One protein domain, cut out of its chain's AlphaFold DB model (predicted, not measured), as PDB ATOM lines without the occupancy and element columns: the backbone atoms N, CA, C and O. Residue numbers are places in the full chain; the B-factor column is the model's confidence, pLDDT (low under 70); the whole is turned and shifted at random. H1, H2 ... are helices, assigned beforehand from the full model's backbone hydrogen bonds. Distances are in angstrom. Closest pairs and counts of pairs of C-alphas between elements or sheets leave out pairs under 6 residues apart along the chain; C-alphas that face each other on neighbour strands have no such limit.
ATOM      1  N   TYR A  54     277.047 142.041 212.153       42.28
ATOM      2  CA  TYR A  54     276.582 140.895 211.367       42.28
ATOM      3  C   TYR A  54     276.479 141.140 209.870       42.28
ATOM      4  O   TYR A  54     276.443 140.144 209.185       42.28
ATOM      5  N   TYR A  55     276.534 142.387 209.382       41.06
ATOM      6  CA  TYR A  55     277.067 142.794 208.060       41.06
ATOM      7  C   TYR A  55     277.143 144.332 208.044       41.06
ATOM      8  O   TYR A  55     276.331 145.012 207.426       41.06
ATOM      9  N   GLY A  56     278.041 144.910 208.842       49.22
ATOM     10  CA  GLY A  56     278.195 146.358 208.992       49.22
ATOM     11  C   GLY A  56     279.647 146.769 208.821       49.22
ATOM     12  O   GLY A  56     280.274 147.223 209.771       49.22
ATOM     13  N   HIS A  57     280.192 146.595 207.616       48.25
ATOM     14  CA  HIS A  57     281.571 146.987 207.300       48.25
ATOM     15  C   HIS A  57     281.710 148.441 206.802       48.25
ATOM     16  O   HIS A  57     282.817 148.849 206.465       48.25
ATOM     17  N   GLY A  58     280.630 149.236 206.769       52.72
ATOM     18  CA  GLY A  58     280.621 150.526 206.057       52.72
ATOM     19  C   GLY A  58     279.973 151.722 206.759       52.72
ATOM     20  O   GLY A  58     279.720 152.721 206.089       52.72
ATOM     21  N   VAL A  59     279.670 151.653 208.061       51.25
ATOM     22  CA  VAL A  59     279.116 152.803 208.806       51.25
ATOM     23  C   VAL A  59     280.159 153.315 209.786       51.25
ATOM     24  O   VAL A  59     280.518 152.617 210.735       51.25
ATOM     25  N   ALA A  60     280.640 154.538 209.561       53.97
ATOM     26  CA  ALA A  60     281.481 155.242 210.522       53.97
ATOM     27  C   ALA A  60     280.704 155.432 211.842       53.97
ATOM     28  O   ALA A  60     279.484 155.614 211.819       53.97
ATOM     29  N   LYS A  61     281.368 155.382 213.004       51.47
ATOM     30  CA  LYS A  61     280.689 155.516 214.313       51.47
ATOM     31  C   LYS A  61     279.910 156.832 214.421       51.47
ATOM     32  O   LYS A  61     278.887 156.889 215.093       51.47
ATOM     33  N   GLU A  62     280.367 157.848 213.705       50.28
ATOM     34  CA  GLU A  62     279.822 159.197 213.609       50.28
ATOM     35  C   GLU A  62     278.501 159.245 212.810       50.28
ATOM     36  O   GLU A  62     277.695 160.156 212.989       50.28
ATOM     37  N   GLU A  63     278.223 158.246 211.961       54.59
ATOM     38  CA  GLU A  63     276.950 158.111 211.236       54.59
ATOM     39  C   GLU A  63     275.844 157.451 212.086       54.59
ATOM     40  O   GLU A  63     274.681 157.411 211.663       54.59
ATOM     41  N   ILE A  64     276.164 156.946 213.279       59.97
ATOM     42  CA  ILE A  64     275.213 156.281 214.173       59.97
ATOM     43  C   ILE A  64     274.696 157.289 215.200       59.97
ATOM     44  O   ILE A  64     275.428 157.714 216.087       59.97
ATOM     45  N   ILE A  65     273.407 157.626 215.117       63.59
ATOM     46  CA  ILE A  65     272.714 158.331 216.200       63.59
ATOM     47  C   ILE A  65     272.195 157.252 217.158       63.59
ATOM     48  O   ILE A  65     271.318 156.479 216.763       63.59
ATOM     49  N   PRO A  66     272.741 157.121 218.377       58.81
ATOM     50  CA  PRO A  66     272.229 156.150 219.330       58.81
ATOM     51  C   PRO A  66     270.822 156.561 219.777       58.81
ATOM     52  O   PRO A  66     270.598 157.712 220.153       58.81
ATOM     53  N   VAL A  67     269.886 155.609 219.789       60.09
ATOM     54  CA  VAL A  67     268.601 155.790 220.478       60.09
ATOM     55  C   VAL A  67     268.922 155.949 221.962       60.09
ATOM     56  O   VAL A  67     269.446 155.035 222.600       60.09
ATOM     57  N   ARG A  68     268.715 157.155 222.489       57.00
ATOM     58  CA  ARG A  68     269.143 157.531 223.837       57.00
ATOM     59  C   ARG A  68     268.340 156.741 224.869       57.00
ATOM     60  O   ARG A  68     267.117 156.819 224.902       57.00
ATOM     61  N   ILE A  69     269.023 155.976 225.722       45.41
ATOM     62  CA  ILE A  69     268.398 155.253 226.838       45.41
ATOM     63  C   ILE A  69     268.826 155.914 228.151       45.41
ATOM     64  O   ILE A  69     269.905 155.624 228.651       45.41
ATOM     65  N   ARG A  70     267.927 156.752 228.696       36.53
ATOM     66  CA  ARG A  70     267.899 157.359 230.052       36.53
ATOM     67  C   ARG A  70     269.092 158.235 230.477       36.53
ATOM     68  O   ARG A  70     270.238 157.809 230.448       36.53
ATOM     69  N   GLY A  71     268.778 159.408 231.037       47.88
ATOM     70  CA  GLY A  71     269.734 160.266 231.762       47.88
ATOM     71  C   GLY A  71     269.713 161.749 231.379       47.88
ATOM     72  O   GLY A  71     270.477 162.528 231.938       47.88
ATOM     73  N   ASP A  72     268.857 162.137 230.441       51.84
ATOM     74  CA  ASP A  72     268.819 163.495 229.895       51.84
ATOM     75  C   ASP A  72     268.018 164.433 230.786       51.84
ATOM     76  O   ASP A  72     267.129 163.962 231.504       51.84
ATOM     77  N   PRO A  73     268.304 165.749 230.761       53.62
ATOM     78  CA  PRO A  73     267.470 166.710 231.463       53.62
ATOM     79  C   PRO A  73     266.004 166.512 231.062       53.62
ATOM     80  O   PRO A  73     265.682 166.413 229.880       53.62
ATOM     81  N   ILE A  74     265.132 166.474 232.074       64.50
ATOM     82  CA  ILE A  74     263.678 166.255 231.948       64.50
ATOM     83  C   ILE A  74     263.041 167.265 230.971       64.50
ATOM     84  O   ILE A  74     262.005 166.983 230.377       64.50
ATOM     85  N   SER A  75     263.683 168.420 230.766       67.12
ATOM     86  CA  SER A  75     263.286 169.442 229.801       67.12
ATOM     87  C   SER A  75     264.505 170.201 229.268       67.12
ATOM     88  O   SER A  75     265.351 170.634 230.051       67.12
ATOM     89  N   THR A  76     264.566 170.417 227.954       79.94
ATOM     90  CA  THR A  76     265.502 171.344 227.293       79.94
ATOM     91  C   THR A  76     264.693 172.331 226.459       79.94
ATOM     92  O   THR A  76     263.732 171.925 225.809       79.94
ATOM     93  N   VAL A  77     265.058 173.616 226.481       85.44
ATOM     94  CA  VAL A  77     264.426 174.636 225.633       85.44
ATOM     95  C   VAL A  77     265.169 174.695 224.306       85.44
ATOM     96  O   VAL A  77     266.391 174.822 224.281       85.44
ATOM     97  N   ILE A  78     264.417 174.591 223.217       86.62
ATOM     98  CA  ILE A  78     264.916 174.741 221.853       86.62
ATOM     99  C   ILE A  78     264.156 175.915 221.248       86.62
ATOM    100  O   ILE A  78     262.926 175.917 221.242       86.62
ATOM    101  N   GLU A  79     264.889 176.909 220.764       89.12
ATOM    102  CA  GLU A  79     264.326 178.016 219.997       89.12
ATOM    103  C   GLU A  79     264.435 177.683 218.508       89.12
ATOM    104  O   GLU A  79     265.482 177.234 218.035       89.12
ATOM    105  N   ALA A  80     263.334 177.842 217.779       89.38
ATOM    106  CA  ALA A  80     263.268 177.555 216.357       89.38
ATOM    107  C   ALA A  80     262.367 178.572 215.662       89.38
ATOM    108  O   ALA A  80     261.255 178.844 216.116       89.38
ATOM    109  N   GLU A  81     262.833 179.095 214.533       93.19
ATOM    110  CA  GLU A  81     262.032 179.957 213.674       93.19
ATOM    111  C   GLU A  81     261.136 179.110 212.765       93.19
ATOM    112  O   GLU A  81     261.586 178.176 212.095       93.19
ATOM    113  N   LEU A  82     259.847 179.447 212.735       91.38
ATOM    114  CA  LEU A  82     258.848 178.783 211.907       91.38
ATOM    115  C   LEU A  82     258.315 179.753 210.857       91.38
ATOM    116  O   LEU A  82     258.248 180.961 211.066       91.38
ATOM    117  N   ARG A  83     257.885 179.211 209.716       95.62
ATOM    118  CA  ARG A  83     257.134 179.997 208.733       95.62
ATOM    119  C   ARG A  83     255.803 180.441 209.337       95.62
ATOM    120  O   ARG A  83     255.159 179.637 210.006       95.62
ATOM    121  N   GLU A  84     255.359 181.647 208.985       93.12
ATOM    122  CA  GLU A  84     254.106 182.250 209.469       93.12
ATOM    123  C   GLU A  84     252.911 181.295 209.364       93.12
ATOM    124  O   GLU A  84     252.211 181.045 210.337       93.12
ATOM    125  N   TYR A  85     252.740 180.664 208.199       93.38
ATOM    126  CA  TYR A  85     251.692 179.666 207.977       93.38
ATOM    127  C   TYR A  85     251.747 178.508 208.983       93.38
ATOM    128  O   TYR A  85     250.722 178.083 209.500       93.38
ATOM    129  N   THR A  86     252.941 177.985 209.270       93.00
ATOM    130  CA  THR A  86     253.115 176.872 210.209       93.00
ATOM    131  C   THR A  86     252.854 177.320 211.640       93.00
ATOM    132  O   THR A  86     252.182 176.600 212.369       93.00
ATOM    133  N   ALA A  87     253.340 178.505 212.020       92.94
ATOM    134  CA  ALA A  87     253.090 179.079 213.337       92.94
ATOM    135  C   ALA A  87     251.587 179.307 213.575       92.94
ATOM    136  O   ALA A  87     251.062 178.891 214.604       92.94
ATOM    137  N   GLY A  88     250.882 179.855 212.580       93.94
ATOM    138  CA  GLY A  88     249.447 180.137 212.658       93.94
ATOM    139  C   GLY A  88     248.545 178.902 212.776       93.94
ATOM    140  O   GLY A  88     247.403 179.028 213.202       93.94
ATOM    141  N   ILE A  89     249.034 177.704 212.435       95.94
ATOM    142  CA  ILE A  89     248.270 176.444 212.547       95.94
ATOM    143  C   ILE A  89     248.415 175.798 213.930       95.94
ATOM    144  O   ILE A  89     247.580 174.980 214.315       95.94
ATOM    145  N   ILE A  90     249.451 176.152 214.697       95.81
ATOM    146  CA  ILE A  90     249.703 175.547 216.012       95.81
ATOM    147  C   ILE A  90     248.539 175.826 216.961       95.81
ATOM    148  O   ILE A  90     248.121 174.924 217.682       95.81
ATOM    149  N   ASP A  91     248.015 177.050 216.953       94.38
ATOM    150  CA  ASP A  91     247.014 177.476 217.932       94.38
ATOM    151  C   ASP A  91     245.670 176.783 217.713       94.38
ATOM    152  O   ASP A  91     245.196 176.149 218.660       94.38
ATOM    153  N   PRO A  92     245.109 176.768 216.483       97.06
ATOM    154  CA  PRO A  92     243.907 175.989 216.201       97.06
ATOM    155  C   PRO A  92     244.073 174.503 216.533       97.06
ATOM    156  O   PRO A  92     243.204 173.915 217.165       97.06
ATOM    157  N   LEU A  93     245.213 173.888 216.189       97.00
ATOM    158  CA  LEU A  93     245.445 172.475 216.509       97.00
ATOM    159  C   LEU A  93     245.538 172.225 218.019       97.00
ATOM    160  O   LEU A  93     245.078 171.193 218.504       97.00
ATOM    161  N   ALA A  94     246.157 173.133 218.772       96.62
ATOM    162  CA  ALA A  94     246.277 173.010 220.222       96.62
ATOM    163  C   ALA A  94     244.898 173.100 220.892       96.62
ATOM    164  O   ALA A  94     244.607 172.329 221.812       96.62
ATOM    165  N   GLU A  95     244.042 173.992 220.388       96.75
ATOM    166  CA  GLU A  95     242.642 174.111 220.792       96.75
ATOM    167  C   GLU A  95     241.851 172.841 220.456       96.75
ATOM    168  O   GLU A  95     241.232 172.275 221.361       96.75
ATOM    169  N   ASP A  96     241.949 172.345 219.218       97.69
ATOM    170  CA  ASP A  96     241.269 171.133 218.737       97.69
ATOM    171  C   ASP A  96     241.652 169.884 219.546       97.69
ATOM    172  O   ASP A  96     240.804 169.059 219.887       97.69
ATOM    173  N   PHE A  97     242.938 169.729 219.876       94.81
ATOM    174  CA  PHE A  97     243.431 168.608 220.682       94.81
ATOM    175  C   PHE A  97     243.280 168.825 222.195       94.81
ATOM    176  O   PHE A  97     243.587 167.910 222.960       94.81
ATOM    177  N   HIS A  98     242.822 170.003 222.632       96.81
ATOM    178  CA  HIS A  98     242.715 170.403 224.039       96.81
ATOM    179  C   HIS A  98     244.023 170.227 224.834       96.81
ATOM    180  O   HIS A  98     244.024 169.776 225.983       96.81
ATOM    181  N   ILE A  99     245.156 170.585 224.225       95.38
ATOM    182  CA  ILE A  99     246.487 170.526 224.847       95.38
ATOM    183  C   ILE A  99     247.218 171.861 224.696       95.38
ATOM    184  O   ILE A  99     246.947 172.643 223.793       95.38
ATOM    185  N   GLY A 100     248.178 172.144 225.579       94.75
ATOM    186  CA  GLY A 100     248.982 173.365 225.472       94.75
ATOM    187  C   GLY A 100     249.893 173.364 224.237       94.75
ATOM    188  O   GLY A 100     250.395 172.313 223.839       94.75
ATOM    189  N   ARG A 101     250.187 174.555 223.691       93.56
ATOM    190  CA  ARG A 101     251.089 174.757 222.536       93.56
ATOM    191  C   ARG A 101     252.396 173.970 222.655       93.56
ATOM    192  O   ARG A 101     252.761 173.239 221.743       93.56
ATOM    193  N   SER A 102     253.076 174.070 223.799       90.25
ATOM    194  CA  SER A 102     254.351 173.379 224.029       90.25
ATOM    195  C   SER A 102     254.213 171.856 224.019       90.25
ATOM    196  O   SER A 102     255.105 171.172 223.533       90.25
ATOM    197  N   ALA A 103     253.095 171.318 224.519       90.94
ATOM    198  CA  ALA A 103     252.833 169.880 224.509       90.94
ATOM    199  C   ALA A 103     252.511 169.377 223.095       90.94
ATOM    200  O   ALA A 103     253.006 168.325 222.693       90.94
ATOM    201  N   LEU A 104     251.734 170.147 222.322       94.38
ATOM    202  CA  LEU A 104     251.488 169.855 220.910       94.38
ATOM    203  C   LEU A 104     252.796 169.866 220.111       94.38
ATOM    204  O   LEU A 104     253.068 168.926 219.369       94.38
ATOM    205  N   LEU A 105     253.613 170.906 220.285       93.69
ATOM    206  CA  LEU A 105     254.900 171.035 219.608       93.69
ATOM    207  C   LEU A 105     255.849 169.895 219.968       93.69
ATOM    208  O   LEU A 105     256.418 169.294 219.064       93.69
ATOM    209  N   ALA A 106     255.979 169.559 221.255       90.44
ATOM    210  CA  ALA A 106     256.794 168.431 221.694       90.44
ATOM    211  C   ALA A 106     256.353 167.134 221.008       90.44
ATOM    212  O   ALA A 106     257.178 166.468 220.392       90.44
ATOM    213  N   ARG A 107     255.048 166.840 221.004       90.88
ATOM    214  CA  ARG A 107     254.493 165.660 220.332       90.88
ATOM    215  C   ARG A 107     254.804 165.637 218.832       90.88
ATOM    216  O   ARG A 107     255.304 164.637 218.332       90.88
ATOM    217  N   ILE A 108     254.533 166.731 218.113       94.38
ATOM    218  CA  ILE A 108     254.792 166.819 216.664       94.38
ATOM    219  C   ILE A 108     256.285 166.636 216.366       94.38
ATOM    220  O   ILE A 108     256.649 165.961 215.402       94.38
ATOM    221  N   ILE A 109     257.154 167.239 217.179       92.88
ATOM    222  CA  ILE A 109     258.605 167.132 217.024       92.88
ATOM    223  C   ILE A 109     259.068 165.706 217.322       92.88
ATOM    224  O   ILE A 109     259.853 165.171 216.548       92.88
ATOM    225  N   GLU A 110     258.583 165.069 218.386       88.12
ATOM    226  CA  GLU A 110     258.898 163.675 218.723       88.12
ATOM    227  C   GLU A 110     258.489 162.720 217.595       88.12
ATOM    228  O   GLU A 110     259.314 161.927 217.129       88.12
ATOM    229  N   ASP A 111     257.263 162.862 217.085       90.12
ATOM    230  CA  ASP A 111     256.760 162.090 215.946       90.12
ATOM    231  C   ASP A 111     257.621 162.329 214.690       90.12
ATOM    232  O   ASP A 111     258.004 161.388 213.984       90.12
ATOM    233  N   GLY A 112     257.984 163.589 214.426       94.44
ATOM    234  CA  GLY A 112     258.845 163.980 213.310       94.44
ATOM    235  C   GLY A 112     260.265 163.417 213.418       94.44
ATOM    236  O   GLY A 112     260.798 162.884 212.443       94.44
ATOM    237  N   VAL A 113     260.868 163.475 214.607       91.62
ATOM    238  CA  VAL A 113     262.195 162.912 214.895       91.62
ATOM    239  C   VAL A 113     262.177 161.401 214.700       91.62
ATOM    240  O   VAL A 113     263.051 160.865 214.017       91.62
ATOM    241  N   HIS A 114     261.170 160.709 215.237       87.56
ATOM    242  CA  HIS A 114     261.018 159.269 215.052       87.56
ATOM    243  C   HIS A 114     260.885 158.904 213.564       87.56
ATOM    244  O   HIS A 114     261.588 158.017 213.069       87.56
ATOM    245  N   ALA A 115     260.059 159.636 212.811       92.06
ATOM    246  CA  ALA A 115     259.915 159.429 211.373       92.06
ATOM    247  C   ALA A 115     261.243 159.618 210.614       92.06
ATOM    248  O   ALA A 115     261.556 158.838 209.709       92.06
ATOM    249  N   GLU A 116     262.057 160.609 210.982       94.56
ATOM    250  CA  GLU A 116     263.378 160.815 210.377       94.56
ATOM    251  C   GLU A 116     264.384 159.712 210.738       94.56
ATOM    252  O   GLU A 116     265.163 159.287 209.875       94.56
ATOM    253  N   LEU A 117     264.339 159.179 211.964       90.62
ATOM    254  CA  LEU A 117     265.161 158.034 212.372       90.62
ATOM    255  C   LEU A 117     264.820 156.772 211.570       90.62
ATOM    256  O   LEU A 117     265.731 156.082 211.092       90.62
ATOM    257  N   VAL A 118     263.529 156.501 211.353       92.75
ATOM    258  CA  VAL A 118     263.064 155.402 210.493       92.75
ATOM    259  C   VAL A 118     263.574 155.594 209.065       92.75
ATOM    260  O   VAL A 118     264.248 154.711 208.531       92.75
ATOM    261  N   LYS A 119     263.341 156.767 208.454       93.94
ATOM    262  CA  LYS A 119     263.805 157.066 207.086       93.94
ATOM    263  C   LYS A 119     265.318 156.894 206.946       93.94
ATOM    264  O   LYS A 119     265.784 156.297 205.975       93.94
ATOM    265  N   ARG A 120     266.099 157.407 207.901       93.12
ATOM    266  CA  ARG A 120     267.563 157.271 207.911       93.12
ATOM    267  C   ARG A 120     267.985 155.809 207.983       93.12
ATOM    268  O   ARG A 120     268.828 155.387 207.196       93.12
ATOM    269  N   SER A 121     267.397 155.042 208.893       90.75
ATOM    270  CA  SER A 121     267.751 153.635 209.105       90.75
ATOM    271  C   SER A 121     267.417 152.773 207.892       90.75
ATOM    272  O   SER A 121     268.214 151.923 207.498       90.75
ATOM    273  N   VAL A 122     266.294 153.059 207.235       93.31
ATOM    274  CA  VAL A 122     265.919 152.419 205.974       93.31
ATOM    275  C   VAL A 122     266.922 152.739 204.860       93.31
ATOM    276  O   VAL A 122     267.320 151.829 204.139       93.31
ATOM    277  N   ARG A 123     267.407 153.987 204.740       91.81
ATOM    278  CA  ARG A 123     268.473 154.329 203.771       91.81
ATOM    279  C   ARG A 123     269.773 153.571 204.044       91.81
ATOM    280  O   ARG A 123     270.415 153.116 203.103       91.81
ATOM    281  N   LEU A 124     270.155 153.423 205.313       89.00
ATOM    282  CA  LEU A 124     271.338 152.644 205.691       89.00
ATOM    283  C   LEU A 124     271.178 151.165 205.310       89.00
ATOM    284  O   LEU A 124     272.128 150.565 204.811       89.00
ATOM    285  N   TYR A 125     269.986 150.593 205.508       90.00
ATOM    286  CA  TYR A 125     269.679 149.238 205.055       90.00
ATOM    287  C   TYR A 125     269.699 149.143 203.525       90.00
ATOM    288  O   TYR A 125     270.405 148.314 202.972       90.00
ATOM    289  N   ALA A 126     268.996 150.017 202.807       89.06
ATOM    290  CA  ALA A 126     268.973 149.984 201.343       89.06
ATOM    291  C   ALA A 126     270.380 150.104 200.727       89.06
ATOM    292  O   ALA A 126     270.666 149.477 199.715       89.06
ATOM    293  N   GLY A 127     271.271 150.869 201.363       87.12
ATOM    294  CA  GLY A 127     272.663 151.023 200.942       87.12
ATOM    295  C   GLY A 127     273.601 149.877 201.332       87.12
ATOM    296  O   GLY A 127     274.809 150.044 201.192       87.12
ATOM    297  N   GLY A 128     273.105 148.763 201.884       84.88
ATOM    298  CA  GLY A 128     273.949 147.632 202.299       84.88
ATOM    299  C   GLY A 128     274.850 147.926 203.504       84.88
ATOM    300  O   GLY A 128     275.734 147.139 203.829       84.88
ATOM    301  N   LYS A 129     274.663 149.074 204.166       84.31
ATOM    302  CA  LYS A 129     275.555 149.528 205.237       84.31
ATOM    303  C   LYS A 129     275.255 148.859 206.579       84.31
ATOM    304  O   LYS A 129     276.139 148.755 207.428       84.31
ATOM    305  N   VAL A 130     274.003 148.456 206.794       83.69
ATOM    306  CA  VAL A 130     273.545 147.779 208.013       83.69
ATOM    307  C   VAL A 130     272.611 146.623 207.676       83.69
ATOM    308  O   VAL A 130     271.908 146.652 206.665       83.69
ATOM    309  N   SER A 131     272.535 145.643 208.577       85.31
ATOM    310  CA  SER A 131     271.493 144.618 208.540       85.31
ATOM    311  C   SER A 131     270.122 145.198 208.910       85.31
ATOM    312  O   SER A 131     270.027 146.219 209.597       85.31
ATOM    313  N   MET A 132     269.043 144.515 208.518       86.06
ATOM    314  CA  MET A 132     267.670 144.925 208.850       86.06
ATOM    315  C   MET A 132     267.453 145.044 210.368       86.06
ATOM    316  O   MET A 132     266.833 145.994 210.840       86.06
ATOM    317  N   TRP A 133     268.015 144.115 211.147       85.56
ATOM    318  CA  TRP A 133     267.940 144.156 212.610       85.56
ATOM    319  C   TRP A 133     268.630 145.394 213.186       85.56
ATOM    320  O   TRP A 133     268.100 146.060 214.076       85.56
ATOM    321  N   LYS A 134     269.809 145.736 212.654       84.25
ATOM    322  CA  LYS A 134     270.526 146.936 213.078       84.25
ATOM    323  C   LYS A 134     269.771 148.201 212.672       84.25
ATOM    324  O   LYS A 134     269.703 149.120 213.478       84.25
ATOM    325  N   ALA A 135     269.157 148.232 211.491       89.56
ATOM    326  CA  ALA A 135     268.283 149.331 211.087       89.56
ATOM    327  C   ALA A 135     267.096 149.501 212.052       89.56
ATOM    328  O   ALA A 135     266.835 150.619 212.483       89.56
ATOM    329  N   ALA A 136     266.428 148.413 212.454       89.00
ATOM    330  CA  ALA A 136     265.333 148.462 213.428       89.00
ATOM    331  C   ALA A 136     265.787 149.070 214.768       89.00
ATOM    332  O   ALA A 136     265.167 149.998 215.281       89.00
ATOM    333  N   MET A 137     266.939 148.618 215.271       85.31
ATOM    334  CA  MET A 137     267.552 149.145 216.492       85.31
ATOM    335  C   MET A 137     267.883 150.641 216.393       85.31
ATOM    336  O   MET A 137     267.654 151.373 217.349       85.31
ATOM    337  N   LEU A 138     268.424 151.098 215.259       86.50
ATOM    338  CA  LEU A 138     268.762 152.511 215.030       86.50
ATOM    339  C   LEU A 138     267.521 153.400 214.905       86.50
ATOM    340  O   LEU A 138     267.551 154.557 215.313       86.50
ATOM    341  N   ALA A 139     266.437 152.855 214.358       89.50
ATOM    342  CA  ALA A 139     265.156 153.537 214.249       89.50
ATOM    343  C   ALA A 139     264.352 153.531 215.559       89.50
ATOM    344  O   ALA A 139     263.383 154.271 215.662       89.50
ATOM    345  N   GLY A 140     264.732 152.711 216.545       86.25
ATOM    346  CA  GLY A 140     263.971 152.554 217.787       86.25
ATOM    347  C   GLY A 140     262.658 151.784 217.615       86.25
ATOM    348  O   GLY A 140     261.781 151.900 218.464       86.25
ATOM    349  N   VAL A 141     262.529 150.989 216.547       87.62
ATOM    350  CA  VAL A 141     261.322 150.210 216.226       87.62
ATOM    351  C   VAL A 141     261.576 148.711 216.361       87.62
ATOM    352  O   VAL A 141     262.719 148.241 216.385       87.62
ATOM    353  N   SER A 142     260.508 147.925 216.418       87.62
ATOM    354  CA  SER A 142     260.607 146.470 216.350       87.62
ATOM    355  C   SER A 142     261.088 145.997 214.973       87.62
ATOM    356  O   SER A 142     260.947 146.667 213.948       87.62
ATOM    357  N   PHE A 143     261.622 144.775 214.927       87.50
ATOM    358  CA  PHE A 143     262.022 144.148 213.669       87.50
ATOM    359  C   PHE A 143     260.862 144.045 212.661       87.50
ATOM    360  O   PHE A 143     261.057 144.273 211.470       87.50
ATOM    361  N   TYR A 144     259.645 143.753 213.138       90.19
ATOM    362  CA  TYR A 144     258.452 143.640 212.292       90.19
ATOM    363  C   TYR A 144     258.028 144.980 211.688       90.19
ATOM    364  O   TYR A 144     257.675 145.026 210.511       90.19
ATOM    365  N   GLU A 145     258.099 146.065 212.459       91.38
ATOM    366  CA  GLU A 145     257.829 147.416 211.957       91.38
ATOM    367  C   GLU A 145     258.858 147.819 210.898       91.38
ATOM    368  O   GLU A 145     258.486 148.291 209.828       91.38
ATOM    369  N   MET A 146     260.144 147.533 211.128       93.75
ATOM    370  CA  MET A 146     261.183 147.775 210.123       93.75
ATOM    371  C   MET A 146     260.948 146.959 208.842       93.75
ATOM    372  O   MET A 146     261.072 147.482 207.735       93.75
ATOM    373  N   MET A 147     260.552 145.690 208.964       92.69
ATOM    374  CA  MET A 147     260.202 144.853 207.814       92.69
ATOM    375  C   MET A 147     258.992 145.411 207.046       92.69
ATOM    376  O   MET A 147     258.994 145.422 205.812       92.69
ATOM    377  N   ALA A 148     257.971 145.902 207.755       94.38
ATOM    378  CA  ALA A 148     256.816 146.553 207.143       94.38
ATOM    379  C   ALA A 148     257.222 147.829 206.391       94.38
ATOM    380  O   ALA A 148     256.780 148.034 205.259       94.38
ATOM    381  N   GLU A 149     258.115 148.638 206.963       94.19
ATOM    382  CA  GLU A 149     258.644 149.848 206.329       94.19
ATOM    383  C   GLU A 149     259.443 149.551 205.056       94.19
ATOM    384  O   GLU A 149     259.220 150.180 204.019       94.19
ATOM    385  N   ILE A 150     260.315 148.543 205.093       93.38
ATOM    386  CA  ILE A 150     261.088 148.083 203.928       93.38
ATOM    387  C   ILE A 150     260.151 147.601 202.816       93.38
ATOM    388  O   ILE A 150     260.307 147.993 201.655       93.38
ATOM    389  N   LYS A 151     259.121 146.822 203.171       92.06
ATOM    390  CA  LYS A 151     258.097 146.354 202.228       92.06
ATOM    391  C   LYS A 151     257.309 147.517 201.623       92.06
ATOM    392  O   LYS A 151     257.102 147.546 200.410       92.06
ATOM    393  N   ARG A 152     256.884 148.481 202.446       93.19
ATOM    394  CA  ARG A 152     256.130 149.670 202.021       93.19
ATOM    395  C   ARG A 152     256.921 150.510 201.019       93.19
ATOM    396  O   ARG A 152     256.350 150.996 200.047       93.19
ATOM    397  N   GLN A 153     258.231 150.628 201.226       91.25
ATOM    398  CA  GLN A 153     259.146 151.368 200.353       91.25
ATOM    399  C   GLN A 153     259.675 150.537 199.171       91.25
ATOM    400  O   GLN A 153     260.441 151.056 198.363       91.25
ATOM    401  N   ARG A 154     259.242 149.273 199.037       91.25
ATOM    402  CA  ARG A 154     259.651 148.335 197.975       91.25
ATOM    403  C   ARG A 154     261.168 148.165 197.876       91.25
ATOM    404  O   ARG A 154     261.709 148.014 196.782       91.25
ATOM    405  N   ILE A 155     261.847 148.190 199.017       89.00
ATOM    406  CA  ILE A 155     263.291 147.983 199.072       89.00
ATOM    407  C   ILE A 155     263.549 146.475 198.991       89.00
ATOM    408  O   ILE A 155     263.004 145.733 199.816       89.00
ATOM    409  N   PRO A 156     264.336 146.001 198.006       83.94
ATOM    410  CA  PRO A 156     264.701 144.596 197.915       83.94
ATOM    411  C   PRO A 156     265.406 144.133 199.186       83.94
ATOM    412  O   PRO A 156     266.176 144.880 199.796       83.94
ATOM    413  N   LEU A 157     265.154 142.885 199.578       83.88
ATOM    414  CA  LEU A 157     265.951 142.268 200.627       83.88
ATOM    415  C   LEU A 157     267.401 142.174 200.148       83.88
ATOM    416  O   LEU A 157     267.650 141.868 198.984       83.88
ATOM    417  N   GLN A 158     268.345 142.410 201.055       78.12
ATOM    418  CA  GLN A 158     269.763 142.108 200.848       78.12
ATOM    419  C   GLN A 158     269.980 140.581 200.840       78.12
ATOM    420  O   GLN A 158     270.562 140.029 201.769       78.12
ATOM    421  N   TYR A 159     269.410 139.900 199.850       78.12
ATOM    422  CA  TYR A 159     269.560 138.472 199.604       78.12
ATOM    423  C   TYR A 159     269.771 138.282 198.103       78.12
ATOM    424  O   TYR A 159     268.866 138.546 197.305       78.12
ATOM    425  N   GLY A 160     270.994 137.914 197.735       81.50
ATOM    426  CA  GLY A 160     271.441 137.743 196.359       81.50
ATOM    427  C   GLY A 160     271.419 136.293 195.883       81.50
ATOM    428  O   GLY A 160     271.030 135.367 196.598       81.50
ATOM    429  N   VAL A 161     271.872 136.095 194.647       83.19
ATOM    430  CA  VAL A 161     272.036 134.755 194.059       83.19
ATOM    431  C   VAL A 161     273.148 133.997 194.782       83.19
ATOM    432  O   VAL A 161     273.036 132.799 195.017       83.19
ATOM    433  N   GLU A 162     274.189 134.707 195.198       82.62
ATOM    434  CA  GLU A 162     275.340 134.167 195.914       82.62
ATOM    435  C   GLU A 162     274.935 133.614 197.288       82.62
ATOM    436  O   GLU A 162     275.360 132.519 197.667       82.62
ATOM    437  N   ASP A 163     274.067 134.337 198.006       83.75
ATOM    438  CA  ASP A 163     273.505 133.893 199.286       83.75
ATOM    439  C   ASP A 163     272.674 132.617 199.089       83.75
ATOM    440  O   ASP A 163     272.830 131.631 199.814       83.75
ATOM    441  N   PHE A 164     271.856 132.595 198.033       87.50
ATOM    442  CA  PHE A 164     271.061 131.427 197.670       87.50
ATOM    443  C   PHE A 164     271.917 130.201 197.325       87.50
ATOM    444  O   PHE A 164     271.642 129.089 197.787       87.50
ATOM    445  N   GLU A 165     272.984 130.370 196.546       92.31
ATOM    446  CA  GLU A 165     273.904 129.280 196.211       92.31
ATOM    447  C   GLU A 165     274.623 128.723 197.450       92.31
ATOM    448  O   GLU A 165     274.795 127.500 197.580       92.31
ATOM    449  N   ALA A 166     275.009 129.595 198.386       87.88
ATOM    450  CA  ALA A 166     275.613 129.200 199.654       87.88
ATOM    451  C   ALA A 166     274.648 128.364 200.514       87.88
ATOM    452  O   ALA A 166     275.049 127.324 201.063       87.88
ATOM    453  N   ASP A 167     273.374 128.750 200.571       90.56
ATOM    454  CA  ASP A 167     272.327 128.003 201.271       90.56
ATOM    455  C   ASP A 167     272.127 126.609 200.652       90.56
ATOM    456  O   ASP A 167     272.153 125.593 201.357       90.56
ATOM    457  N   VAL A 168     272.036 126.518 199.319       95.12
ATOM    458  CA  VAL A 168     271.909 125.234 198.601       95.12
ATOM    459  C   VAL A 168     273.108 124.320 198.867       95.12
ATOM    460  O   VAL A 168     272.944 123.115 199.098       95.12
ATOM    461  N   LYS A 169     274.328 124.867 198.863       93.38
ATOM    462  CA  LYS A 169     275.550 124.108 199.173       93.38
ATOM    463  C   LYS A 169     275.533 123.577 200.606       93.38
ATOM    464  O   LYS A 169     275.897 122.419 200.833       93.38
ATOM    465  N   THR A 170     275.078 124.393 201.554       92.75
ATOM    466  CA  THR A 170     274.929 124.006 202.963       92.75
ATOM    467  C   THR A 170     273.950 122.845 203.111       92.75
ATOM    468  O   THR A 170     274.285 121.832 203.727       92.75
ATOM    469  N   ILE A 171     272.788 122.927 202.455       95.06
ATOM    470  CA  ILE A 171     271.778 121.859 202.450       95.06
ATOM    471  C   ILE A 171     272.348 120.557 201.867       95.06
ATOM    472  O   ILE A 171     272.165 119.485 202.449       95.06
ATOM    473  N   ARG A 172     273.086 120.624 200.748       93.06
ATOM    474  CA  ARG A 172     273.726 119.439 200.144       93.06
ATOM    475  C   ARG A 172     274.713 118.765 201.096       93.06
ATOM    476  O   ARG A 172     274.704 117.541 201.200       93.06
ATOM    477  N   LYS A 173     275.530 119.551 201.803       91.88
ATOM    478  CA  LYS A 173     276.500 119.029 202.774       91.88
ATOM    479  C   LYS A 173     275.800 118.314 203.930       91.88
ATOM    480  O   LYS A 173     276.184 117.198 204.266       91.88
ATOM    481  N   LEU A 174     274.745 118.914 204.479       92.19
ATOM    482  CA  LEU A 174     273.958 118.306 205.556       92.19
ATOM    483  C   LEU A 174     273.318 116.986 205.116       92.19
ATOM    484  O   LEU A 174     273.386 116.010 205.854       92.19
ATOM    485  N   LYS A 175     272.785 116.922 203.888       87.62
ATOM    486  CA  LYS A 175     272.228 115.683 203.325       87.62
ATOM    487  C   LYS A 175     273.268 114.561 203.202       87.62
ATOM    488  O   LYS A 175     272.903 113.405 203.321       87.62
ATOM    489  N   SER A 176     274.537 114.885 202.950       79.62
ATOM    490  CA  SER A 176     275.619 113.888 202.851       79.62
ATOM    491  C   SER A 176     276.196 113.432 204.199       79.62
ATOM    492  O   SER A 176     277.040 112.544 204.223       79.62
ATOM    493  N   SER A 177     275.799 114.069 205.304       66.25
ATOM    494  CA  SER A 177     276.259 113.754 206.667       66.25
ATOM    495  C   SER A 177     275.198 113.038 207.516       66.25
ATOM    496  O   SER A 177     275.430 112.821 208.704       66.25
TER     497      SER A 177
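What this domain is: This is residues 54 to 177 of the 178 residues of an uncharacterized protein of Methanosarcinales archaeon ANME-2c ERB4 (UniProt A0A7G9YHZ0). Long helix H2 makes the shaft of an extended rod; H1 makes a corner at its start, H3 folds back along its other end with H4 packed across both, and H5 sticks out. Residues 54 to 83, with no named element, run alongside H2 towards H1. The printed part has 124 residues with five named helices, H1 to H5, class all helix; radius of gyration of the C-alphas 21.1 A, spans 71 by 30 by 23 A.

How they stand to each other: H2, residues 101 to 126, is the hub. H1, residues 84 to 96, touches it with residues 90 to 94 alone, closest C-alphas Ala 94 and Arg 101, 5.6 A, at a steep tilt of 67 degrees, only just short of about perpendicular. H3, residues 132 to 139, forms a helical hairpin with H2, a shallow tilt of 24 degrees, closest C-alphas Val 118 and Ala 139, 4.7 A. H4, residues 143 to 152, touches H2, about perpendicular at 78 degrees, closest C-alphas Val 122 and Ile 150, 6.8 A. H5, residues 161 to 175, touches no helix. Every O i to N i+4 pair is within hydrogen-bond range in H2 to H5, 6 of 9 in H1.

Where its parts are: H2 is 37.2 A long, H5 21.2 A, H1 19.3 A, H4 14.2 A, H3 10.5 A. H1 begins at C-alpha 84 (254.106, 182.250, 209.469); H5 ends at C-alpha 175 (272.228, 115.683, 203.325).

The domain as a whole: The farthest C-alphas, Glu 84 and Ser 177, are 72.0 A apart. The printed part has no cut, and no link between helices is long. Residues 54 to 75 and 177 have pLDDT under 70.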